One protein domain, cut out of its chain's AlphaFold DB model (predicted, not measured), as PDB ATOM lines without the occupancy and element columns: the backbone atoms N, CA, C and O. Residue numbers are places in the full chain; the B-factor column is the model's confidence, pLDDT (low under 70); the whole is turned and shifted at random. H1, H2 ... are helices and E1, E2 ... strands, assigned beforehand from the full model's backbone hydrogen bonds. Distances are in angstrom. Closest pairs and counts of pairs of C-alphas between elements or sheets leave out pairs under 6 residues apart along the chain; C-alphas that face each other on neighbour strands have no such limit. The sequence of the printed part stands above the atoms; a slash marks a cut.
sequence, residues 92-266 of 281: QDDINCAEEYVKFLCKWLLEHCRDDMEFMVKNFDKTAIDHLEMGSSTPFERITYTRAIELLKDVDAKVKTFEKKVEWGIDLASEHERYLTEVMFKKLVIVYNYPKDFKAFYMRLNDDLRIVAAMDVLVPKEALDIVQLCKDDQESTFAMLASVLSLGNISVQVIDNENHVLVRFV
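This is residues 92 to 266 of the 281 residues of an uncharacterized protein of Coptis chinensis (UniProt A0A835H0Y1). A small, twisted three-stranded sheet, E1 E2 E3, is covered on one face by the first half of the long helix H1 and on the other by H5 and by H4, which stands up from it. H1 runs on past the sheet to a helical hairpin, H2 and H3, while a separate two-stranded hairpin, E4 and E5, sits next to E3 with H7 beside E4. The printed part has 175 residues, with seven named helices and five named strands in the order H1 H2 H3 E1 H4 H5 E2 E3 H6 H7 E4 E5. The larger sheet, order E1 E2 E3, is mixed, the smaller antiparallel, and the class is mixed, helices and strands. The whole is compact and rounded, with a radius of gyration of the C-alphas of 16.8 A and spans of 48 by 37 by 32 A.

The sheet holds E1, residues 141 to 144, E2, residues 189 to 195, 18.0 A long, and E3, residues 211 to 218, 19.2 A, which bends by 56 degrees at residue 214. H1, residues 92 to 112, spans 30.0 A from C-alpha 92 at (162.860, 168.327, 151.631). H2 is residues 114 to 123, H3 128 to 137, H4 145 to 158, 20.0 A, H5 174 to 185, H6 221 to 224 and H7 231 to 246, 21.1 A. E4 is residues 250 to 254, and E5, 261 to 265, ends at (164.718, 166.827, 138.894).

E1 and E2 are parallel, with N 190 and O 141 2.7 A apart; E2 and E3 form an antiparallel hairpin, with N 218 and O 189 2.7 A apart. E1, H4, H5 and E2 make a strand-helix-strand unit, two parallel neighbour strands with helices between, its crossover right-handed. H1 and H5 on opposite faces give three layers, helices on both faces of the sheet, at heights of 12.1 A and 9.1 A over it. H1 touches H3 with residues 102 to 110 alone, closest C-alphas Lys 103 and Ser 136, 4.1 A. H6 is close to but not clearly touching H3, C-alphas of His 131 and Ala 223 at 6.1 A. The closest C-alphas of E3 and E5, Asp 216 and Arg 264, are 6.2 A apart; those of H7 and E4, Ala 242 and Val 252, 7.1 A. In the hairpin E4 and E5, N 251 and O 264 are 2.8 A apart. Every O i to N i+4 pair is within hydrogen-bond range in H1, H2, H3 and H4, with 6 of 8 in H5 and 10 of 12 in H7; H6 is too short for one.

The C-alphas of Lys 122 and Asp 207, the two farthest apart, are 50.8 A apart. The printed part has no cut; the links H4 to H5 and E2 to E3 are long. Mean pLDDT of the printed part is 70.8, under 70 at residue 125, 201 to 203 and 220 to 266.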
ATOM      1  N   GLN A  92     163.467 167.012 151.409       79.56
ATOM      2  CA  GLN A  92     162.860 168.327 151.631       79.56
ATOM      3  C   GLN A  92     163.680 169.466 151.022       79.56
ATOM      4  O   GLN A  92     163.099 170.405 150.480       79.56
ATOM      5  N   ASP A  93     165.007 169.371 151.068       75.88
ATOM      6  CA  ASP A  93     165.880 170.376 150.465       75.88
ATOM      7  C   ASP A  93     165.834 170.275 148.940       75.88
ATOM      8  O   ASP A  93     165.774 171.302 148.265       75.88
ATOM      9  N   ASP A  94     165.737 169.055 148.400       72.81
ATOM     10  CA  ASP A  94     165.523 168.837 146.966       72.81
ATOM     11  C   ASP A  94     164.198 169.448 146.494       72.81
ATOM     12  O   ASP A  94     164.177 170.162 145.492       72.81
ATOM     13  N   ILE A  95     163.107 169.231 147.239       77.19
ATOM     14  CA  ILE A  95     161.789 169.820 146.948       77.19
ATOM     15  C   ILE A  95     161.861 171.350 146.961       77.19
ATOM     16  O   ILE A  95     161.358 171.995 146.042       77.19
ATOM     17  N   ASN A  96     162.502 171.937 147.978       80.12
ATOM     18  CA  ASN A  96     162.676 173.386 148.066       80.12
ATOM     19  C   ASN A  96     163.493 173.920 146.884       80.12
ATOM     20  O   ASN A  96     163.115 174.914 146.270       80.12
ATOM     21  N   CYS A  97     164.595 173.249 146.545       77.12
ATOM     22  CA  CYS A  97     165.457 173.643 145.440       77.12
ATOM     23  C   CYS A  97     164.724 173.568 144.096       77.12
ATOM     24  O   CYS A  97     164.816 174.508 143.311       77.12
ATOM     25  N   ALA A  98     163.964 172.500 143.846       75.44
ATOM     26  CA  ALA A  98     163.191 172.355 142.617       75.44
ATOM     27  C   ALA A  98     162.116 173.441 142.478       75.44
ATOM     28  O   ALA A  98     161.993 174.035 141.408       75.44
ATOM     29  N   GLU A  99     161.377 173.744 143.549       80.00
ATOM     30  CA  GLU A  99     160.363 174.805 143.529       80.00
ATOM     31  C   GLU A  99     160.983 176.179 143.237       80.00
ATOM     32  O   GLU A  99     160.534 176.880 142.328       80.00
ATOM     33  N   GLU A 100     162.040 176.554 143.960       79.06
ATOM     34  CA  GLU A 100     162.715 177.843 143.765       79.06
ATOM     35  C   GLU A 100     163.370 177.946 142.383       79.06
ATOM     36  O   GLU A 100     163.326 179.001 141.750       79.06
ATOM     37  N   TYR A 101     163.927 176.846 141.871       77.88
ATOM     38  CA  TYR A 101     164.530 176.812 140.544       77.88
ATOM     39  C   TYR A 101     163.496 177.020 139.432       77.88
ATOM     40  O   TYR A 101     163.718 177.832 138.534       77.88
ATOM     41  N   VAL A 102     162.340 176.346 139.498       75.44
ATOM     42  CA  VAL A 102     161.260 176.547 138.515       75.44
ATOM     43  C   VAL A 102     160.730 177.977 138.584       75.44
ATOM     44  O   VAL A 102     160.616 178.628 137.546       75.44
ATOM     45  N   LYS A 103     160.485 178.507 139.789       81.19
ATOM     46  CA  LYS A 103     160.057 179.904 139.971       81.19
ATOM     47  C   LYS A 103     161.048 180.888 139.363       81.19
ATOM     48  O   LYS A 103     160.640 181.825 138.674       81.19
ATOM     49  N   PHE A 104     162.343 180.664 139.595       81.31
ATOM     50  CA  PHE A 104     163.408 181.474 139.021       81.31
ATOM     51  C   PHE A 104     163.384 181.438 137.492       81.31
ATOM     52  O   PHE A 104     163.406 182.500 136.877       81.31
ATOM     53  N   LEU A 105     163.291 180.255 136.874       77.38
ATOM     54  CA  LEU A 105     163.235 180.128 135.415       77.38
ATOM     55  C   LEU A 105     162.017 180.836 134.818       77.38
ATOM     56  O   LEU A 105     162.165 181.594 133.860       77.38
ATOM     57  N   CYS A 106     160.829 180.639 135.398       78.19
ATOM     58  CA  CYS A 106     159.612 181.313 134.949       78.19
ATOM     59  C   CYS A 106     159.757 182.837 135.030       78.19
ATOM     60  O   CYS A 106     159.451 183.540 134.069       78.19
ATOM     61  N   LYS A 107     160.287 183.349 136.146       83.94
ATOM     62  CA  LYS A 107     160.539 184.782 136.327       83.94
ATOM     63  C   LYS A 107     161.571 185.311 135.331       83.94
ATOM     64  O   LYS A 107     161.354 186.351 134.719       83.94
ATOM     65  N   TRP A 108     162.668 184.586 135.138       84.31
ATOM     66  CA  TRP A 108     163.736 184.991 134.233       84.31
ATOM     67  C   TRP A 108     163.243 185.088 132.786       84.31
ATOM     68  O   TRP A 108     163.534 186.079 132.120       84.31
ATOM     69  N   LEU A 109     162.446 184.113 132.328       77.06
ATOM     70  CA  LEU A 109     161.821 184.123 131.000       77.06
ATOM     71  C   LEU A 109     160.886 185.324 130.814       77.06
ATOM     72  O   LEU A 109     160.959 185.996 129.788       77.06
ATOM     73  N   LEU A 110     160.051 185.630 131.811       80.94
ATOM     74  CA  LEU A 110     159.160 186.795 131.771       80.94
ATOM     75  C   LEU A 110     159.927 188.127 131.726       80.94
ATOM     76  O   LEU A 110     159.471 189.077 131.090       80.94
ATOM     77  N   GLU A 111     161.085 188.204 132.386       87.88
ATOM     78  CA  GLU A 111     161.911 189.415 132.455       87.88
ATOM     79  C   GLU A 111     162.805 189.617 131.220       87.88
ATOM     80  O   GLU A 111     162.992 190.753 130.789       87.88
ATOM     81  N   HIS A 112     163.357 188.541 130.648       84.94
ATOM     82  CA  HIS A 112     164.402 188.621 129.616       84.94
ATOM     83  C   HIS A 112     163.939 188.199 128.218       84.94
ATOM     84  O   HIS A 112     164.571 188.585 127.237       84.94
ATOM     85  N   CYS A 113     162.846 187.441 128.104       84.00
ATOM     86  CA  CYS A 113     162.341 186.892 126.839       84.00
ATOM     87  C   CYS A 113     160.907 187.356 126.541       84.00
ATOM     88  O   CYS A 113     160.133 186.641 125.905       84.00
ATOM     89  N   ARG A 114     160.519 188.546 127.017       82.06
ATOM     90  CA  ARG A 114     159.131 189.027 126.927       82.06
ATOM     91  C   ARG A 114     158.629 189.147 125.489       82.06
ATOM     92  O   ARG A 114     157.516 188.715 125.219       82.06
ATOM     93  N   ASP A 115     159.456 189.648 124.575       84.44
ATOM     94  CA  ASP A 115     159.095 189.793 123.159       84.44
ATOM     95  C   ASP A 115     158.817 188.426 122.497       84.44
ATOM     96  O   ASP A 115     157.835 188.269 121.767       84.44
ATOM     97  N   ASP A 116     159.630 187.411 122.815       78.19
ATOM     98  CA  ASP A 116     159.436 186.035 122.336       78.19
ATOM     99  C   ASP A 116     158.171 185.411 122.941       78.19
ATOM    100  O   ASP A 116     157.402 184.740 122.249       78.19
ATOM    101  N   MET A 117     157.900 185.673 124.221       75.69
ATOM    102  CA  MET A 117     156.684 185.203 124.885       75.69
ATOM    103  C   MET A 117     155.421 185.873 124.330       75.69
ATOM    104  O   MET A 117     154.409 185.201 124.134       75.69
ATOM    105  N   GLU A 118     155.465 187.168 124.014       82.25
ATOM    106  CA  GLU A 118     154.364 187.872 123.347       82.25
ATOM    107  C   GLU A 118     154.114 187.303 121.938       82.25
ATOM    108  O   GLU A 118     152.962 187.127 121.522       82.25
ATOM    109  N   PHE A 119     155.179 186.931 121.217       79.38
ATOM    110  CA  PHE A 119     155.065 186.204 119.955       79.38
ATOM    111  C   PHE A 119     154.429 184.816 120.140       79.38
ATOM    112  O   PHE A 119     153.544 184.448 119.359       79.38
ATOM    113  N   MET A 120     154.817 184.066 121.175       71.88
ATOM    114  CA  MET A 120     154.219 182.765 121.500       71.88
ATOM    115  C   MET A 120     152.723 182.882 121.806       71.88
ATOM    116  O   MET A 120     151.923 182.127 121.250       71.88
ATOM    117  N   VAL A 121     152.333 183.887 122.594       77.56
ATOM    118  CA  VAL A 121     150.930 184.180 122.935       77.56
ATOM    119  C   VAL A 121     150.087 184.497 121.710       77.56
ATOM    120  O   VAL A 121     148.926 184.092 121.608       77.56
ATOM    121  N   LYS A 122     150.672 185.204 120.745       79.00
ATOM    122  CA  LYS A 122     149.976 185.596 119.523       79.00
ATOM    123  C   LYS A 122     149.759 184.434 118.552       79.00
ATOM    124  O   LYS A 122     148.734 184.423 117.869       79.00
ATOM    125  N   ASN A 123     150.713 183.507 118.453       73.62
ATOM    126  CA  ASN A 123     150.745 182.519 117.367       73.62
ATOM    127  C   ASN A 123     150.435 181.081 117.800       73.62
ATOM    128  O   ASN A 123     149.972 180.310 116.962       73.62
ATOM    129  N   PHE A 124     150.673 180.719 119.062       70.12
ATOM    130  CA  PHE A 124     150.599 179.328 119.520       70.12
ATOM    131  C   PHE A 124     149.664 179.159 120.714       70.12
ATOM    132  O   PHE A 124     148.656 178.466 120.598       70.12
ATOM    133  N   ASP A 125     149.956 179.821 121.836       65.44
ATOM    134  CA  ASP A 125     149.216 179.628 123.083       65.44
ATOM    135  C   ASP A 125     148.974 180.945 123.819       65.44
ATOM    136  O   ASP A 125     149.866 181.502 124.455       65.44
ATOM    137  N   LYS A 126     147.713 181.385 123.810       74.69
ATOM    138  CA  LYS A 126     147.275 182.624 124.461       74.69
ATOM    139  C   LYS A 126     147.488 182.633 125.978       74.69
ATOM    140  O   LYS A 126     147.489 183.711 126.559       74.69
ATOM    141  N   THR A 127     147.641 181.462 126.595       72.19
ATOM    142  CA  THR A 127     147.769 181.273 128.047       72.19
ATOM    143  C   THR A 127     149.217 181.110 128.518       72.19
ATOM    144  O   THR A 127     149.469 181.033 129.718       72.19
ATOM    145  N   ALA A 128     150.195 181.137 127.605       71.12
ATOM    146  CA  ALA A 128     151.599 180.868 127.918       71.12
ATOM    147  C   ALA A 128     152.196 181.823 128.971       71.12
ATOM    148  O   ALA A 128     152.907 181.380 129.874       71.12
ATOM    149  N   ILE A 129     151.908 183.128 128.883       77.56
ATOM    150  CA  ILE A 129     152.376 184.114 129.875       77.56
ATOM    151  C   ILE A 129     151.684 183.886 131.222       77.56
ATOM    152  O   ILE A 129     152.371 183.828 132.239       77.56
ATOM    153  N   ASP A 130     150.366 183.664 131.228       81.19
ATOM    154  CA  ASP A 130     149.593 183.412 132.451       81.19
ATOM    155  C   ASP A 130     150.122 182.176 133.204       81.19
ATOM    156  O   ASP A 130     150.228 182.173 134.432       81.19
ATOM    157  N   HIS A 131     150.523 181.129 132.477       75.19
ATOM    158  CA  HIS A 131     151.141 179.934 133.052       75.19
ATOM    159  C   HIS A 131     152.507 180.215 133.694       75.19
ATOM    160  O   HIS A 131     152.778 179.728 134.798       75.19
ATOM    161  N   LEU A 132     153.365 181.018 133.055       76.75
ATOM    162  CA  LEU A 132     154.653 181.421 133.632       76.75
ATOM    163  C   LEU A 132     154.472 182.351 134.841       76.75
ATOM    164  O   LEU A 132     155.202 182.241 135.830       76.75
ATOM    165  N   GLU A 133     153.491 183.251 134.797       83.38
ATOM    166  CA  GLU A 133     153.149 184.118 135.925       83.38
ATOM    167  C   GLU A 133     152.636 183.291 137.108       83.38
ATOM    168  O   GLU A 133     153.084 183.484 138.242       83.38
ATOM    169  N   MET A 134     151.783 182.294 136.856       79.19
ATOM    170  CA  MET A 134     151.328 181.348 137.875       79.19
ATOM    171  C   MET A 134     152.505 180.571 138.480       79.19
ATOM    172  O   MET A 134     152.634 180.515 139.704       79.19
ATOM    173  N   GLY A 135     153.381 180.013 137.637       76.25
ATOM    174  CA  GLY A 135     154.538 179.223 138.062       76.25
ATOM    175  C   GLY A 135     155.596 180.018 138.833       76.25
ATOM    176  O   GLY A 135     156.264 179.458 139.696       76.25
ATOM    177  N   SER A 136     155.735 181.321 138.572       80.62
ATOM    178  CA  SER A 136     156.697 182.186 139.276       80.62
ATOM    179  C   SER A 136     156.166 182.761 140.592       80.62
ATOM    180  O   SER A 136     156.948 182.995 141.514       80.62
ATOM    181  N   SER A 137     154.854 182.986 140.702       84.06
ATOM    182  CA  SER A 137     154.246 183.690 141.841       84.06
ATOM    183  C   SER A 137     153.556 182.778 142.857       84.06
ATOM    184  O   SER A 137     153.478 183.121 144.040       84.06
ATOM    185  N   THR A 138     153.065 181.612 142.432       86.44
ATOM    186  CA  THR A 138     152.236 180.744 143.278       86.44
ATOM    187  C   THR A 138     153.098 179.693 143.985       86.44
ATOM    188  O   THR A 138     153.932 179.056 143.340       86.44
ATOM    189  N   PRO A 139     152.926 179.467 145.302       89.31
ATOM    190  CA  PRO A 139     153.584 178.353 145.980       89.31
ATOM    191  C   PRO A 139     153.062 177.017 145.450       89.31
ATOM    192  O   PRO A 139     151.858 176.860 145.216       89.31
ATOM    193  N   PHE A 140     153.959 176.046 145.280       88.12
ATOM    194  CA  PHE A 140     153.570 174.752 144.725       88.12
ATOM    195  C   PHE A 140     152.849 173.939 145.795       88.12
ATOM    196  O   PHE A 140     153.187 173.979 146.980       88.12
ATOM    197  N   GLU A 141     151.837 173.184 145.383       94.12
ATOM    198  CA  GLU A 141     151.186 172.245 146.282       94.12
ATOM    199  C   GLU A 141     152.112 171.053 146.518       94.12
ATOM    200  O   GLU A 141     152.628 170.485 145.565       94.12
ATOM    201  N   ARG A 142     152.324 170.638 147.767       93.88
ATOM    202  CA  ARG A 142     153.238 169.534 148.092       93.88
ATOM    203  C   ARG A 142     152.460 168.395 148.733       93.88
ATOM    204  O   ARG A 142     152.022 168.512 149.875       93.88
ATOM    205  N   ILE A 143     152.343 167.264 148.041       95.50
ATOM    206  CA  ILE A 143     151.588 166.097 148.522       95.50
ATOM    207  C   ILE A 143     152.407 164.813 148.440       95.50
ATOM    208  O   ILE A 143     153.246 164.636 147.563       95.50
ATOM    209  N   THR A 144     152.150 163.872 149.347       94.62
ATOM    210  CA  THR A 144     152.728 162.530 149.218       94.62
ATOM    211  C   THR A 144     151.997 161.736 148.137       94.62
ATOM    212  O   THR A 144     150.801 161.934 147.928       94.62
ATOM    213  N   TYR A 145     152.673 160.777 147.501       93.06
ATOM    214  CA  TYR A 145     152.043 159.844 146.561       93.06
ATOM    215  C   TYR A 145     150.845 159.127 147.199       93.06
ATOM    216  O   TYR A 145     149.778 159.038 146.601       93.06
ATOM    217  N   THR A 146     150.985 158.669 148.447       94.31
ATOM    218  CA  THR A 146     149.878 158.034 149.178       94.31
ATOM    219  C   THR A 146     148.677 158.970 149.281       94.31
ATOM    220  O   THR A 146     147.558 158.555 148.983       94.31
ATOM    221  N   ARG A 147     148.905 160.247 149.622       95.75
ATOM    222  CA  ARG A 147     147.827 161.232 149.698       95.75
ATOM    223  C   ARG A 147     147.215 161.522 148.328       95.75
ATOM    224  O   ARG A 147     145.999 161.661 148.236       95.75
ATOM    225  N   ALA A 148     148.028 161.575 147.274       94.81
ATOM    226  CA  ALA A 148     147.553 161.736 145.904       94.81
ATOM    227  C   ALA A 148     146.601 160.594 145.504       94.81
ATOM    228  O   ALA A 148     145.509 160.853 145.008       94.81
ATOM    229  N   ILE A 149     146.964 159.340 145.798       95.50
ATOM    230  CA  ILE A 149     146.116 158.169 145.529       95.50
ATOM    231  C   ILE A 149     144.811 158.211 146.333       95.50
ATOM    232  O   ILE A 149     143.759 157.903 145.780       95.50
ATOM    233  N   GLU A 150     144.844 158.590 147.612       95.62
ATOM    234  CA  GLU A 150     143.623 158.746 148.420       95.62
ATOM    235  C   GLU A 150     142.664 159.773 147.811       95.62
ATOM    236  O   GLU A 150     141.483 159.484 147.632       95.62
ATOM    237  N   LEU A 151     143.187 160.947 147.450       95.19
ATOM    238  CA  LEU A 151     142.416 162.029 146.840       95.19
ATOM    239  C   LEU A 151     141.805 161.604 145.500       95.19
ATOM    240  O   LEU A 151     140.628 161.851 145.246       95.19
ATOM    241  N   LEU A 152     142.589 160.933 144.657       94.62
ATOM    242  CA  LEU A 152     142.126 160.442 143.363       94.62
ATOM    243  C   LEU A 152     141.084 159.327 143.510       94.62
ATOM    244  O   LEU A 152     140.112 159.324 142.766       94.62
ATOM    245  N   LYS A 153     141.217 158.426 144.491       94.44
ATOM    246  CA  LYS A 153     140.200 157.396 144.778       94.44
ATOM    247  C   LYS A 153     138.885 157.994 145.262       94.44
ATOM    248  O   LYS A 153     137.816 157.522 144.885       94.44
ATOM    249  N   ASP A 154     138.955 159.029 146.095       93.69
ATOM    250  CA  ASP A 154     137.772 159.759 146.546       93.69
ATOM    251  C   ASP A 154     137.021 160.398 145.368       93.69
ATOM    252  O   ASP A 154     135.790 160.358 145.319       93.69
ATOM    253  N   VAL A 155     137.761 160.953 144.407       92.69
ATOM    254  CA  VAL A 155     137.218 161.509 143.160       92.69
ATOM    255  C   VAL A 155     136.641 160.413 142.267       92.69
ATOM    256  O   VAL A 155     135.522 160.583 141.780       92.69
ATOM    257  N   ASP A 156     137.356 159.296 142.109       91.19
ATOM    258  CA  ASP A 156     136.936 158.134 141.315       91.19
ATOM    259  C   ASP A 156     135.582 157.585 141.777       91.19
ATOM    260  O   ASP A 156     134.700 157.271 140.978       91.19
ATOM    261  N   ALA A 157     135.380 157.567 143.098       89.31
ATOM    262  CA  ALA A 157     134.158 157.082 143.719       89.31
ATOM    263  C   ALA A 157     132.986 158.082 143.694       89.31
ATOM    264  O   ALA A 157     131.832 157.656 143.746       89.31
ATOM    265  N   LYS A 158     133.247 159.399 143.695       88.94
ATOM    266  CA  LYS A 158     132.213 160.425 143.963       88.94
ATOM    267  C   LYS A 158     131.924 161.366 142.800       88.94
ATOM    268  O   LYS A 158     130.828 161.916 142.742       88.94
ATOM    269  N   VAL A 159     132.902 161.621 141.937       88.31
ATOM    270  CA  VAL A 159     132.867 162.752 140.998       88.31
ATOM    271  C   VAL A 159     133.069 162.299 139.560       88.31
ATOM    272  O   VAL A 159     132.285 162.672 138.691       88.31
ATOM    273  N   LYS A 160     134.123 161.527 139.290       86.94
ATOM    274  CA  LYS A 160     134.522 161.154 137.933       86.94
ATOM    275  C   LYS A 160     135.220 159.810 137.962       86.94
ATOM    276  O   LYS A 160     136.220 159.708 138.645       86.94
ATOM    277  N   THR A 161     134.782 158.869 137.135       90.50
ATOM    278  CA  THR A 161     135.510 157.616 136.905       90.50
ATOM    279  C   THR A 161     136.709 157.848 135.982       90.50
ATOM    280  O   THR A 161     136.544 158.412 134.896       90.50
ATOM    281  N   PHE A 162     137.902 157.441 136.413       90.62
ATOM    282  CA  PHE A 162     139.124 157.464 135.601       90.62
ATOM    283  C   PHE A 162     139.212 156.227 134.698       90.62
ATOM    284  O   PHE A 162     138.716 155.154 135.045       90.62
ATOM    285  N   GLU A 163     139.834 156.365 133.526       88.31
ATOM    286  CA  GLU A 163     140.001 155.233 132.603       88.31
ATOM    287  C   GLU A 163     141.070 154.261 133.110       88.31
ATOM    288  O   GLU A 163     140.908 153.037 133.062       88.31
ATOM    289  N   LYS A 164     142.174 154.810 133.616       89.75
ATOM    290  CA  LYS A 164     143.248 154.061 134.253       89.75
ATOM    291  C   LYS A 164     142.966 153.908 135.737       89.75
ATOM    292  O   LYS A 164     142.440 154.773 136.427       89.75
ATOM    293  N   LYS A 165     143.358 152.746 136.243       89.88
ATOM    294  CA  LYS A 165     143.085 152.351 137.618       89.88
ATOM    295  C   LYS A 165     143.895 153.201 138.600       89.88
ATOM    296  O   LYS A 165     145.124 153.233 138.523       89.88
ATOM    297  N   VAL A 166     143.219 153.814 139.568       90.75
ATOM    298  CA  VAL A 166     143.860 154.548 140.669       90.75
ATOM    299  C   VAL A 166     144.128 153.596 141.837       90.75
ATOM    300  O   VAL A 166     143.271 153.366 142.693       90.75
ATOM    301  N   GLU A 167     145.336 153.039 141.913       90.81
ATOM    302  CA  GLU A 167     145.745 152.166 143.018       90.81
ATOM    303  C   GLU A 167     147.155 152.443 143.522       90.81
ATOM    304  O   GLU A 167     148.048 152.843 142.780       90.81
ATOM    305  N   TRP A 168     147.351 152.188 144.816       93.06
ATOM    306  CA  TRP A 168     148.657 152.313 145.446       93.06
ATOM    307  C   TRP A 168     149.590 151.223 144.913       93.06
ATOM    308  O   TRP A 168     149.231 150.046 144.936       93.06
ATOM    309  N   GLY A 169     150.783 151.611 144.467       87.75
ATOM    310  CA  GLY A 169     151.747 150.702 143.839       87.75
ATOM    311  C   GLY A 169     151.748 150.758 142.309       87.75
ATOM    312  O   GLY A 169     152.586 150.106 141.693       87.75
ATOM    313  N   ILE A 170     150.856 151.547 141.703       87.00
ATOM    314  CA  ILE A 170     150.839 151.830 140.263       87.00
ATOM    315  C   ILE A 170     151.269 153.282 140.042       87.00
ATOM    316  O   ILE A 170     150.917 154.165 140.827       87.00
ATOM    317  N   ASP A 171     152.042 153.531 138.989       83.81
ATOM    318  CA  ASP A 171     152.457 154.890 138.645       83.81
ATOM    319  C   ASP A 171     151.251 155.783 138.306       83.81
ATOM    320  O   ASP A 171     150.206 155.301 137.852       83.81
ATOM    321  N   LEU A 172     151.374 157.090 138.553       84.81
ATOM    322  CA  LEU A 172     150.315 158.031 138.197       84.81
ATOM    323  C   LEU A 172     150.249 158.145 136.672       84.81
ATOM    324  O   LEU A 172     151.252 158.340 135.996       84.81
ATOM    325  N   ALA A 173     149.053 157.995 136.115       86.94
ATOM    326  CA  ALA A 173     148.840 158.234 134.703       86.94
ATOM    327  C   ALA A 173     148.643 159.724 134.427       86.94
ATOM    328  O   ALA A 173     148.184 160.460 135.298       86.94
ATOM    329  N   SER A 174     148.852 160.142 133.179       82.56
ATOM    330  CA  SER A 174     148.693 161.541 132.771       82.56
ATOM    331  C   SER A 174     147.314 162.121 133.108       82.56
ATOM    332  O   SER A 174     147.217 163.284 133.472       82.56
ATOM    333  N   GLU A 175     146.232 161.337 133.049       86.38
ATOM    334  CA  GLU A 175     144.902 161.826 133.451       86.38
ATOM    335  C   GLU A 175     144.804 162.121 134.959       86.38
ATOM    336  O   GLU A 175     144.103 163.050 135.359       86.38
ATOM    337  N   HIS A 176     145.528 161.360 135.787       89.44
ATOM    338  CA  HIS A 176     145.587 161.543 137.234       89.44
ATOM    339  C   HIS A 176     146.408 162.786 137.575       89.44
ATOM    340  O   HIS A 176     145.965 163.624 138.357       89.44
ATOM    341  N   GLU A 177     147.583 162.923 136.955       86.38
ATOM    342  CA  GLU A 177     148.471 164.077 137.125       86.38
ATOM    343  C   GLU A 177     147.761 165.376 136.742       86.38
ATOM    344  O   GLU A 177     147.741 166.324 137.527       86.38
ATOM    345  N   ARG A 178     147.088 165.380 135.586       83.38
ATOM    346  CA  ARG A 178     146.283 166.512 135.118       83.38
ATOM    347  C   ARG A 178     145.132 166.834 136.050       83.38
ATOM    348  O   ARG A 178     144.877 167.998 136.328       83.38
ATOM    349  N   TYR A 179     144.429 165.829 136.565       90.31
ATOM    350  CA  TYR A 179     143.333 166.092 137.492       90.31
ATOM    351  C   TYR A 179     143.826 166.781 138.772       90.31
ATOM    352  O   TYR A 179     143.178 167.708 139.265       90.31
ATOM    353  N   LEU A 180     144.987 166.366 139.292       89.81
ATOM    354  CA  LEU A 180     145.605 167.003 140.453       89.81
ATOM    355  C   LEU A 180     145.958 168.470 140.156       89.81
ATOM    356  O   LEU A 180     145.586 169.351 140.931       89.81
ATOM    357  N   THR A 181     146.624 168.749 139.037       84.25
ATOM    358  CA  THR A 181     147.119 170.097 138.714       84.25
ATOM    359  C   THR A 181     146.027 171.041 138.199       84.25
ATOM    360  O   THR A 181     145.920 172.160 138.693       84.25
ATOM    361  N   GLU A 182     145.186 170.604 137.260       84.25
ATOM    362  CA  GLU A 182     144.227 171.443 136.518       84.25
ATOM    363  C   GLU A 182     142.875 171.581 137.235       84.25
ATOM    364  O   GLU A 182     142.247 172.641 137.203       84.25
ATOM    365  N   VAL A 183     142.401 170.521 137.899       88.69
ATOM    366  CA  VAL A 183     141.044 170.494 138.478       88.69
ATOM    367  C   VAL A 183     141.073 170.690 139.988       88.69
ATOM    368  O   VAL A 183     140.331 171.520 140.517       88.69
ATOM    369  N   MET A 184     141.917 169.925 140.682       90.50
ATOM    370  CA  MET A 184     141.920 169.865 142.141       90.50
ATOM    371  C   MET A 184     142.636 171.058 142.770       90.50
ATOM    372  O   MET A 184     142.045 171.756 143.594       90.50
ATOM    373  N   PHE A 185     143.896 171.290 142.399       89.69
ATOM    374  CA  PHE A 185     144.728 172.305 143.046       89.69
ATOM    375  C   PHE A 185     144.835 173.609 142.257       89.69
ATOM    376  O   PHE A 185     145.003 174.657 142.883       89.69
ATOM    377  N   LYS A 186     144.698 173.565 140.924       87.31
ATOM    378  CA  LYS A 186     144.810 174.730 140.021       87.31
ATOM    379  C   LYS A 186     146.138 175.481 140.179       87.31
ATOM    380  O   LYS A 186     146.172 176.708 140.180       87.31
ATOM    381  N   LYS A 187     147.215 174.726 140.391       85.44
ATOM    382  CA  LYS A 187     148.600 175.189 140.567       85.44
ATOM    383  C   LYS A 187     149.558 174.031 140.298       85.44
ATOM    384  O   LYS A 187     149.124 172.886 140.167       85.44
ATOM    385  N   LEU A 188     150.856 174.323 140.245       83.31
ATOM    386  CA  LEU A 188     151.895 173.299 140.148       83.31
ATOM    387  C   LEU A 188     151.900 172.439 141.419       83.31
ATOM    388  O   LEU A 188     151.712 172.950 142.528       83.31
ATOM    389  N   VAL A 189     152.096 171.132 141.249       86.44
ATOM    390  CA  VAL A 189     152.003 170.147 142.334       86.44
ATOM    391  C   VAL A 189     153.285 169.330 142.384       86.44
ATOM    392  O   VAL A 189     153.662 168.712 141.401       86.44
ATOM    393  N   ILE A 190     153.936 169.264 143.534       84.69
ATOM    394  CA  ILE A 190     155.041 168.351 143.802       84.69
ATOM    395  C   ILE A 190     154.479 167.121 144.504       84.69
ATOM    396  O   ILE A 190     153.980 167.205 145.631       84.69
ATOM    397  N   VAL A 191     154.594 165.968 143.851       87.38
ATOM    398  CA  VAL A 191     154.268 164.676 144.449       87.38
ATOM    399  C   VAL A 191     155.558 164.033 144.924       87.38
ATOM    400  O   VAL A 191     156.522 163.956 144.172       87.38
ATOM    401  N   TYR A 192     155.607 163.576 146.173       85.81
ATOM    402  CA  TYR A 192     156.816 162.981 146.741       85.81
ATOM    403  C   TYR A 192     156.541 161.694 147.524       85.81
ATOM    404  O   TYR A 192     155.395 161.367 147.824       85.81
ATOM    405  N   ASN A 193     157.598 160.957 147.878       86.06
ATOM    406  CA  ASN A 193     157.524 159.684 148.607       86.06
ATOM    407  C   ASN A 193     156.774 158.579 147.838       86.06
ATOM    408  O   ASN A 193     155.697 158.134 148.240       86.06
ATOM    409  N   TYR A 194     157.378 158.100 146.750       85.44
ATOM    410  CA  TYR A 194     156.815 157.050 145.896       85.44
ATOM    411  C   TYR A 194     157.143 155.628 146.380       85.44
ATOM    412  O   TYR A 194     158.166 155.421 147.032       85.44
ATOM    413  N   PRO A 195     156.333 154.615 146.033       87.81
ATOM    414  CA  PRO A 195     156.675 153.212 146.230       87.81
ATOM    415  C   PRO A 195     157.959 152.830 145.487       87.81
ATOM    416  O   PRO A 195     158.199 153.256 144.358       87.81
ATOM    417  N   LYS A 196     158.782 151.985 146.111       82.50
ATOM    418  CA  LYS A 196     160.063 151.551 145.533       82.50
ATOM    419  C   LYS A 196     159.911 150.731 144.247       82.50
ATOM    420  O   LYS A 196     160.821 150.724 143.429       82.50
ATOM    421  N   ASP A 197     158.794 150.016 144.095       80.19
ATOM    422  CA  ASP A 197     158.665 148.915 143.131       80.19
ATOM    423  C   ASP A 197     158.669 149.383 141.666       80.19
ATOM    424  O   ASP A 197     159.008 148.604 140.778       80.19
ATOM    425  N   PHE A 198     158.351 150.655 141.410       76.44
ATOM    426  CA  PHE A 198     158.349 151.250 140.068       76.44
ATOM    427  C   PHE A 198     159.259 152.484 139.943       76.44
ATOM    428  O   PHE A 198     159.190 153.228 138.966       76.44
ATOM    429  N   LYS A 199     160.150 152.701 140.918       73.12
ATOM    430  CA  LYS A 199     161.143 153.781 140.913       73.12
ATOM    431  C   LYS A 199     162.564 153.206 140.836       73.12
ATOM    432  O   LYS A 199     162.792 152.010 141.010       73.12
ATOM    433  N   ALA A 200     163.536 154.047 140.490       70.81
ATOM    434  CA  ALA A 200     164.890 153.585 140.200       70.81
ATOM    435  C   ALA A 200     165.631 153.096 141.459       70.81
ATOM    436  O   ALA A 200     165.492 153.659 142.542       70.81
ATOM    437  N   PHE A 201     166.486 152.081 141.293       67.62
ATOM    438  CA  PHE A 201     167.180 151.395 142.393       67.62
ATOM    439  C   PHE A 201     168.128 152.284 143.219       67.62
ATOM    440  O   PHE A 201     168.506 151.902 144.323       67.62
ATOM    441  N   TYR A 202     168.552 153.431 142.680       65.69
ATOM    442  CA  TYR A 202     169.477 154.356 143.339       65.69
ATOM    443  C   TYR A 202     168.777 155.363 144.262       65.69
ATOM    444  O   TYR A 202     169.452 156.121 144.957       65.69
ATOM    445  N   MET A 203     167.443 155.406 144.268       66.81
ATOM    446  CA  MET A 203     166.696 156.329 145.121       66.81
ATOM    447  C   MET A 203     166.794 155.896 146.587       66.81
ATOM    448  O   MET A 203     166.684 154.710 146.908       66.81
ATOM    449  N   ARG A 204     167.000 156.862 147.494       71.81
ATOM    450  CA  ARG A 204     167.111 156.585 148.932       71.81
ATOM    451  C   ARG A 204     165.817 155.949 149.428       71.81
ATOM    452  O   ARG A 204     164.736 156.498 149.248       71.81
ATOM    453  N   LEU A 205     165.941 154.812 150.094       77.88
ATOM    454  CA  LEU A 205     164.823 154.151 150.748       77.88
ATOM    455  C   LEU A 205     164.529 154.842 152.089       77.88
ATOM    456  O   LEU A 205     165.454 155.138 152.846       77.88
ATOM    457  N   ASN A 206     163.255 155.106 152.371       76.81
ATOM    458  CA  ASN A 206     162.824 155.609 153.673       76.81
ATOM    459  C   ASN A 206     162.843 154.486 154.724       76.81
ATOM    460  O   ASN A 206     162.947 153.303 154.387       76.81
ATOM    461  N   ASP A 207     162.690 154.865 155.993       80.12
ATOM    462  CA  ASP A 207     162.765 153.949 157.143       80.12
ATOM    463  C   ASP A 207     161.751 152.790 157.048       80.12
ATOM    464  O   ASP A 207     162.026 151.678 157.495       80.12
ATOM    465  N   ASP A 208     160.624 153.007 156.361       75.38
ATOM    466  CA  ASP A 208     159.565 152.013 156.142       75.38
ATOM    467  C   ASP A 208     159.909 150.924 155.108       75.38
ATOM    468  O   ASP A 208     159.114 150.012 154.872       75.38
ATOM    469  N   LEU A 209     161.055 151.020 154.421       81.81
ATOM    470  CA  LEU A 209     161.550 150.075 153.403       81.81
ATOM    471  C   LEU A 209     160.611 149.787 152.206       81.81
ATOM    472  O   LEU A 209     160.868 148.888 151.389       81.81
ATOM    473  N   ARG A 210     159.516 150.541 152.093       83.69
ATOM    474  CA  ARG A 210     158.492 150.444 151.037       83.69
ATOM    475  C   ARG A 210     158.477 151.660 150.119       83.69
ATOM    476  O   ARG A 210     158.127 151.535 148.951       83.69
ATOM    477  N   ILE A 211     158.862 152.812 150.657       83.69
ATOM    478  CA  ILE A 211     158.796 154.115 150.004       83.69
ATOM    479  C   ILE A 211     160.215 154.615 149.768       83.69
ATOM    480  O   ILE A 211     161.086 154.452 150.622       83.69
ATOM    481  N   VAL A 212     160.434 155.237 148.618       77.75
ATOM    482  CA  VAL A 212     161.669 155.925 148.266       77.75
ATOM    483  C   VAL A 212     161.476 157.435 148.318       77.75
ATOM    484  O   VAL A 212     160.409 157.962 147.997       77.75
ATOM    485  N   ALA A 213     162.541 158.130 148.699       77.50
ATOM    486  CA  ALA A 213     162.661 159.572 148.626       77.50
ATOM    487  C   ALA A 213     162.812 159.999 147.159       77.50
ATOM    488  O   ALA A 213     163.909 160.234 146.662       77.50
ATOM    489  N   ALA A 214     161.681 160.034 146.469       77.75
ATOM    490  CA  ALA A 214     161.529 160.540 145.116       77.75
ATOM    491  C   ALA A 214     160.530 161.692 145.131       77.75
ATOM    492  O   ALA A 214     159.601 161.682 145.944       77.75
ATOM    493  N   MET A 215     160.701 162.631 144.208       79.25
ATOM    494  CA  MET A 215     159.727 163.672 143.917       79.25
ATOM    495  C   MET A 215     159.539 163.800 142.408       79.25
ATOM    496  O   MET A 215     160.503 163.650 141.660       79.25
ATOM    497  N   ASP A 216     158.320 164.120 141.997       79.31
ATOM    498  CA  ASP A 216     157.977 164.534 140.643       79.31
ATOM    499  C   ASP A 216     157.272 165.902 140.744       79.31
ATOM    500  O   ASP A 216     156.426 166.107 141.619       79.31
ATOM    501  N   VAL A 217     157.640 166.856 139.882       77.44
ATOM    502  CA  VAL A 217     156.976 168.168 139.792       77.44
ATOM    503  C   VAL A 217     155.997 168.118 138.627       77.44
ATOM    504  O   VAL A 217     156.396 167.986 137.473       77.44
ATOM    505  N   LEU A 218     154.714 168.215 138.943       80.12
ATOM    506  CA  LEU A 218     153.612 168.173 137.999       80.12
ATOM    507  C   LEU A 218     153.227 169.593 137.594       80.12
ATOM    508  O   LEU A 218     152.918 170.447 138.432       80.12
ATOM    509  N   VAL A 219     153.207 169.812 136.286       73.06
ATOM    510  CA  VAL A 219     152.797 171.064 135.651       73.06
ATOM    511  C   VAL A 219     151.475 170.805 134.916       73.06
ATOM    512  O   VAL A 219     151.309 169.715 134.364       73.06
ATOM    513  N   PRO A 220     150.509 171.745 134.919       69.06
ATOM    514  CA  PRO A 220     149.318 171.647 134.071       69.06
ATOM    515  C   PRO A 220     149.702 171.343 132.616       69.06
ATOM    516  O   PRO A 220     150.618 171.974 132.085       69.06
ATOM    517  N   LYS A 221     149.041 170.378 131.962       59.28
ATOM    518  CA  LYS A 221     149.447 169.933 130.616       59.28
ATOM    519  C   LYS A 221     149.269 171.041 129.576       59.28
ATOM    520  O   LYS A 221     150.083 171.159 128.667       59.28
ATOM    521  N   GLU A 222     148.279 171.904 129.780       51.12
ATOM    522  CA  GLU A 222     148.048 173.122 128.993       51.12
ATOM    523  C   GLU A 222     149.282 174.047 128.959       51.12
ATOM    524  O   GLU A 222     149.483 174.755 127.981       51.12
ATOM    525  N   ALA A 223     150.164 173.985 129.965       42.38
ATOM    526  CA  ALA A 223     151.429 174.720 129.993       42.38
ATOM    527  C   ALA A 223     152.623 173.951 129.385       42.38
ATOM    528  O   ALA A 223     153.669 174.546 129.134       42.38
ATOM    529  N   LEU A 224     152.505 172.637 129.159       38.81
ATOM    530  CA  LEU A 224     153.569 171.794 128.593       38.81
ATOM    531  C   LEU A 224     153.416 171.585 127.075       38.81
ATOM    532  O   LEU A 224     154.413 171.373 126.386       38.81
ATOM    533  N   ASP A 225     152.195 171.717 126.543       34.22
ATOM    534  CA  ASP A 225     151.899 171.640 125.101       34.22
ATOM    535  C   ASP A 225     152.487 172.827 124.291       34.22
ATOM    536  O   ASP A 225     152.391 172.863 123.064       34.22
ATOM    537  N   ILE A 226     153.172 173.765 124.960       37.12
ATOM    538  CA  ILE A 226     153.857 174.936 124.383       37.12
ATOM    539  C   ILE A 226     155.033 174.533 123.465       37.12
ATOM    540  O   ILE A 226     155.455 175.315 122.615       37.12
ATOM    541  N   VAL A 227     155.552 173.304 123.581       31.69
ATOM    542  CA  VAL A 227     156.727 172.836 122.826       31.69
ATOM    543  C   VAL A 227     156.373 171.630 121.944       31.69
ATOM    544  O   VAL A 227     156.892 170.528 122.112       31.69
ATOM    545  N   GLN A 228     155.508 171.829 120.944       31.00
ATOM    546  CA  GLN A 228     155.488 170.942 119.773       31.00
ATOM    547  C   GLN A 228     156.636 171.318 118.836       31.00
ATOM    548  O   GLN A 228     156.473 172.048 117.860       31.00
ATOM    549  N   LEU A 229     157.828 170.826 119.152       32.78
ATOM    550  CA  LEU A 229     158.961 170.895 118.238       32.78
ATOM    551  C   LEU A 229     158.783 169.857 117.125       32.78
ATOM    552  O   LEU A 229     158.388 168.716 117.373       32.78
ATOM    553  N   CYS A 230     159.110 170.254 115.895       31.52
ATOM    554  CA  CYS A 230     159.369 169.334 114.789       31.52
ATOM    555  C   CYS A 230     160.332 168.229 115.259       31.52
ATOM    556  O   CYS A 230     161.264 168.513 116.005       31.52
ATOM    557  N   LYS A 231     160.135 166.977 114.829       34.94
ATOM    558  CA  LYS A 231     160.930 165.815 115.272       34.94
ATOM    559  C   LYS A 231     162.450 166.006 115.093       34.94
ATOM    560  O   LYS A 231     163.218 165.497 115.901       34.94
ATOM    561  N   ASP A 232     162.858 166.791 114.095       38.22
ATOM    562  CA  ASP A 232     164.263 167.126 113.830       38.22
ATOM    563  C   ASP A 232     164.789 168.260 114.744       38.22
ATOM    564  O   ASP A 232     165.948 168.249 115.155       38.22
ATOM    565  N   ASP A 233     163.924 169.199 115.148       38.38
ATOM    566  CA  ASP A 233     164.252 170.284 116.089       38.38
ATOM    567  C   ASP A 233     164.077 169.873 117.559       38.38
ATOM    568  O   ASP A 233     164.623 170.528 118.451       38.38
ATOM    569  N   GLN A 234     163.354 168.775 117.821       38.34
ATOM    570  CA  GLN A 234     163.265 168.127 119.126       38.34
ATOM    571  C   GLN A 234     164.658 167.723 119.588       38.34
ATOM    572  O   GLN A 234     165.056 168.135 120.665       38.34
ATOM    573  N   GLU A 235     165.443 167.001 118.790       38.06
ATOM    574  CA  GLU A 235     166.769 166.556 119.241       38.06
ATOM    575  C   GLU A 235     167.713 167.728 119.537       38.06
ATOM    576  O   GLU A 235     168.427 167.692 120.536       38.06
ATOM    577  N   SER A 236     167.676 168.798 118.736       37.00
ATOM    578  CA  SER A 236     168.553 169.965 118.908       37.00
ATOM    579  C   SER A 236     168.112 170.873 120.062       37.00
ATOM    580  O   SER A 236     168.923 171.281 120.894       37.00
ATOM    581  N   THR A 237     166.810 171.140 120.183       36.22
ATOM    582  CA  THR A 237     166.258 171.981 121.254       36.22
ATOM    583  C   THR A 237     166.182 171.221 122.571       36.22
ATOM    584  O   THR A 237     166.479 171.817 123.596       36.22
ATOM    585  N   PHE A 238     165.898 169.911 122.580       40.69
ATOM    586  CA  PHE A 238     166.093 169.064 123.761       40.69
ATOM    587  C   PHE A 238     167.568 168.894 124.081       40.69
ATOM    588  O   PHE A 238     167.875 168.840 125.256       40.69
ATOM    589  N   ALA A 239     168.500 168.870 123.123       36.16
ATOM    590  CA  ALA A 239     169.924 168.915 123.450       36.16
ATOM    591  C   ALA A 239     170.304 170.260 124.080       36.16
ATOM    592  O   ALA A 239     171.092 170.277 125.020       36.16
ATOM    593  N   MET A 240     169.727 171.376 123.630       35.34
ATOM    594  CA  MET A 240     169.985 172.708 124.178       35.34
ATOM    595  C   MET A 240     169.328 172.905 125.554       35.34
ATOM    596  O   MET A 240     170.014 173.287 126.496       35.34
ATOM    597  N   LEU A 241     168.048 172.550 125.715       36.69
ATOM    598  CA  LEU A 241     167.340 172.501 126.999       36.69
ATOM    599  C   LEU A 241     167.981 171.484 127.932       36.69
ATOM    600  O   LEU A 241     168.236 171.830 129.068       36.69
ATOM    601  N   ALA A 242     168.323 170.276 127.487       36.44
ATOM    602  CA  ALA A 242     169.053 169.314 128.307       36.44
ATOM    603  C   ALA A 242     170.464 169.802 128.623       36.44
ATOM    604  O   ALA A 242     170.941 169.478 129.692       36.44
ATOM    605  N   SER A 243     171.129 170.598 127.783       33.66
ATOM    606  CA  SER A 243     172.431 171.199 128.115       33.66
ATOM    607  C   SER A 243     172.284 172.303 129.164       33.66
ATOM    608  O   SER A 243     173.022 172.312 130.143       33.66
ATOM    609  N   VAL A 244     171.293 173.186 129.014       33.91
ATOM    610  CA  VAL A 244     170.973 174.267 129.964       33.91
ATOM    611  C   VAL A 244     170.437 173.708 131.291       33.91
ATOM    612  O   VAL A 244     170.815 174.174 132.359       33.91
ATOM    613  N   LEU A 245     169.626 172.654 131.244       37.25
ATOM    614  CA  LEU A 245     169.077 171.943 132.400       37.25
ATOM    615  C   LEU A 245     170.074 170.939 133.003       37.25
ATOM    616  O   LEU A 245     170.008 170.688 134.201       37.25
ATOM    617  N   SER A 246     171.046 170.424 132.239       35.56
ATOM    618  CA  SER A 246     172.182 169.639 132.767       35.56
ATOM    619  C   SER A 246     173.169 170.509 133.531       35.56
ATOM    620  O   SER A 246     173.826 170.014 134.441       35.56
ATOM    621  N   LEU A 247     173.256 171.808 133.220       36.47
ATOM    622  CA  LEU A 247     173.947 172.770 134.085       36.47
ATOM    623  C   LEU A 247     173.204 172.967 135.423       36.47
ATOM    624  O   LEU A 247     173.831 173.360 136.404       36.47
ATOM    625  N   GLY A 248     171.903 172.654 135.468       34.09
ATOM    626  CA  GLY A 248     171.024 172.736 136.639       34.09
ATOM    627  C   GLY A 248     170.559 171.388 137.211       34.09
ATOM    628  O   GLY A 248     169.618 171.382 137.996       34.09
ATOM    629  N   ASN A 249     171.190 170.259 136.849       40.75
ATOM    630  CA  ASN A 249     170.870 168.926 137.382       40.75
ATOM    631  C   ASN A 249     169.398 168.463 137.193       40.75
ATOM    632  O   ASN A 249     168.749 167.924 138.093       40.75
ATOM    633  N   ILE A 250     168.832 168.640 136.000       39.81
ATOM    634  CA  ILE A 250     167.484 168.147 135.672       39.81
ATOM    635  C   ILE A 250     167.564 167.193 134.481       39.81
ATOM    636  O   ILE A 250     168.125 167.528 133.439       39.81
ATOM    637  N   SER A 251     166.992 165.996 134.637       35.47
ATOM    638  CA  SER A 251     166.872 164.996 133.573       35.47
ATOM    639  C   SER A 251     165.466 165.012 132.984       35.47
ATOM    640  O   SER A 251     164.476 164.978 133.712       35.47
ATOM    641  N   VAL A 252     165.371 165.003 131.662       35.72
ATOM    642  CA  VAL A 252     164.094 164.945 130.957       35.72
ATOM    643  C   VAL A 252     164.029 163.627 130.188       35.72
ATOM    644  O   VAL A 252     164.960 163.306 129.452       35.72
ATOM    645  N   GLN A 253     162.968 162.840 130.385       35.06
ATOM    646  CA  GLN A 253     162.718 161.616 129.613       35.06
ATOM    647  C   GLN A 253     161.434 161.754 128.796       35.06
ATOM    648  O   GLN A 253     160.387 162.121 129.324       35.06
ATOM    649  N   VAL A 254     161.526 161.413 127.511       35.91
ATOM    650  CA  VAL A 254     160.371 161.248 126.623       35.91
ATOM    651  C   VAL A 254     159.766 159.875 126.916       35.91
ATOM    652  O   VAL A 254     160.455 158.864 126.767       35.91
ATOM    653  N   ILE A 255     158.523 159.832 127.403       37.31
ATOM    654  CA  ILE A 255     157.890 158.572 127.841       37.31
ATOM    655  C   ILE A 255     157.198 157.851 126.672       37.31
ATOM    656  O   ILE A 255     157.055 156.628 126.718       37.31
ATOM    657  N   ASP A 256     156.819 158.547 125.597       36.78
ATOM    658  CA  ASP A 256     156.119 157.929 124.468       36.78
ATOM    659  C   ASP A 256     156.231 158.698 123.137       36.78
ATOM    660  O   ASP A 256     156.793 159.788 123.044       36.78
ATOM    661  N   ASN A 257     155.678 158.087 122.084       39.91
ATOM    662  CA  ASN A 257     155.573 158.644 120.732       39.91
ATOM    663  C   ASN A 257     154.512 159.765 120.610       39.91
ATOM    664  O   ASN A 257     154.220 160.183 119.490       39.91
ATOM    665  N   GLU A 258     153.926 160.237 121.718       34.09
ATOM    666  CA  GLU A 258     152.838 161.227 121.757       34.09
ATOM    667  C   GLU A 258     153.254 162.550 122.428       34.09
ATOM    668  O   GLU A 258     152.412 163.310 122.901       34.09
ATOM    669  N   ASN A 259     154.552 162.878 122.399       37.34
ATOM    670  CA  ASN A 259     155.113 164.156 122.863       37.34
ATOM    671  C   ASN A 259     154.980 164.421 124.377       37.34
ATOM    672  O   ASN A 259     154.995 165.576 124.801       37.34
ATOM    673  N   HIS A 260     154.903 163.386 125.221       32.69
ATOM    674  CA  HIS A 260     154.939 163.578 126.674       32.69
ATOM    675  C   HIS A 260     156.372 163.722 127.203       32.69
ATOM    676  O   HIS A 260     157.231 162.856 127.003       32.69
ATOM    677  N   VAL A 261     156.611 164.815 127.929       31.02
ATOM    678  CA  VAL A 261     157.905 165.169 128.514       31.02
ATOM    679  C   VAL A 261     157.837 165.008 130.030       31.02
ATOM    680  O   VAL A 261     157.152 165.765 130.711       31.02
ATOM    681  N   LEU A 262     158.567 164.035 130.578       33.44
ATOM    682  CA  LEU A 262     158.712 163.880 132.022       33.44
ATOM    683  C   LEU A 262     159.935 164.649 132.502       33.44
ATOM    684  O   LEU A 262     161.072 164.256 132.229       33.44
ATOM    685  N   VAL A 263     159.698 165.722 133.249       35.66
ATOM    686  CA  VAL A 263     160.750 166.509 133.898       35.66
ATOM    687  C   VAL A 263     161.064 165.876 135.254       35.66
ATOM    688  O   VAL A 263     160.331 166.048 136.226       35.66
ATOM    689  N   ARG A 264     162.162 165.119 135.328       36.75
ATOM    690  CA  ARG A 264     162.703 164.587 136.585       36.75
ATOM    691  C   ARG A 264     163.844 165.471 137.062       36.75
ATOM    692  O   ARG A 264     164.919 165.500 136.467       36.75
ATOM    693  N   PHE A 265     163.642 166.147 138.181       36.53
ATOM    694  CA  PHE A 265     164.718 166.827 138.894       36.53
ATOM    695  C   PHE A 265     165.657 165.763 139.478       36.53
ATOM    696  O   PHE A 265     165.229 164.930 140.276       36.53
ATOM    697  N   VAL A 266     166.924 165.748 139.055       35.31
ATOM    698  CA  VAL A 266     167.941 164.801 139.537       35.31
ATOM    699  C   VAL A 266     169.071 165.622 140.133       35.31
ATOM    700  O   VAL A 266     170.079 165.859 139.477       35.31
TER     701      VAL A 266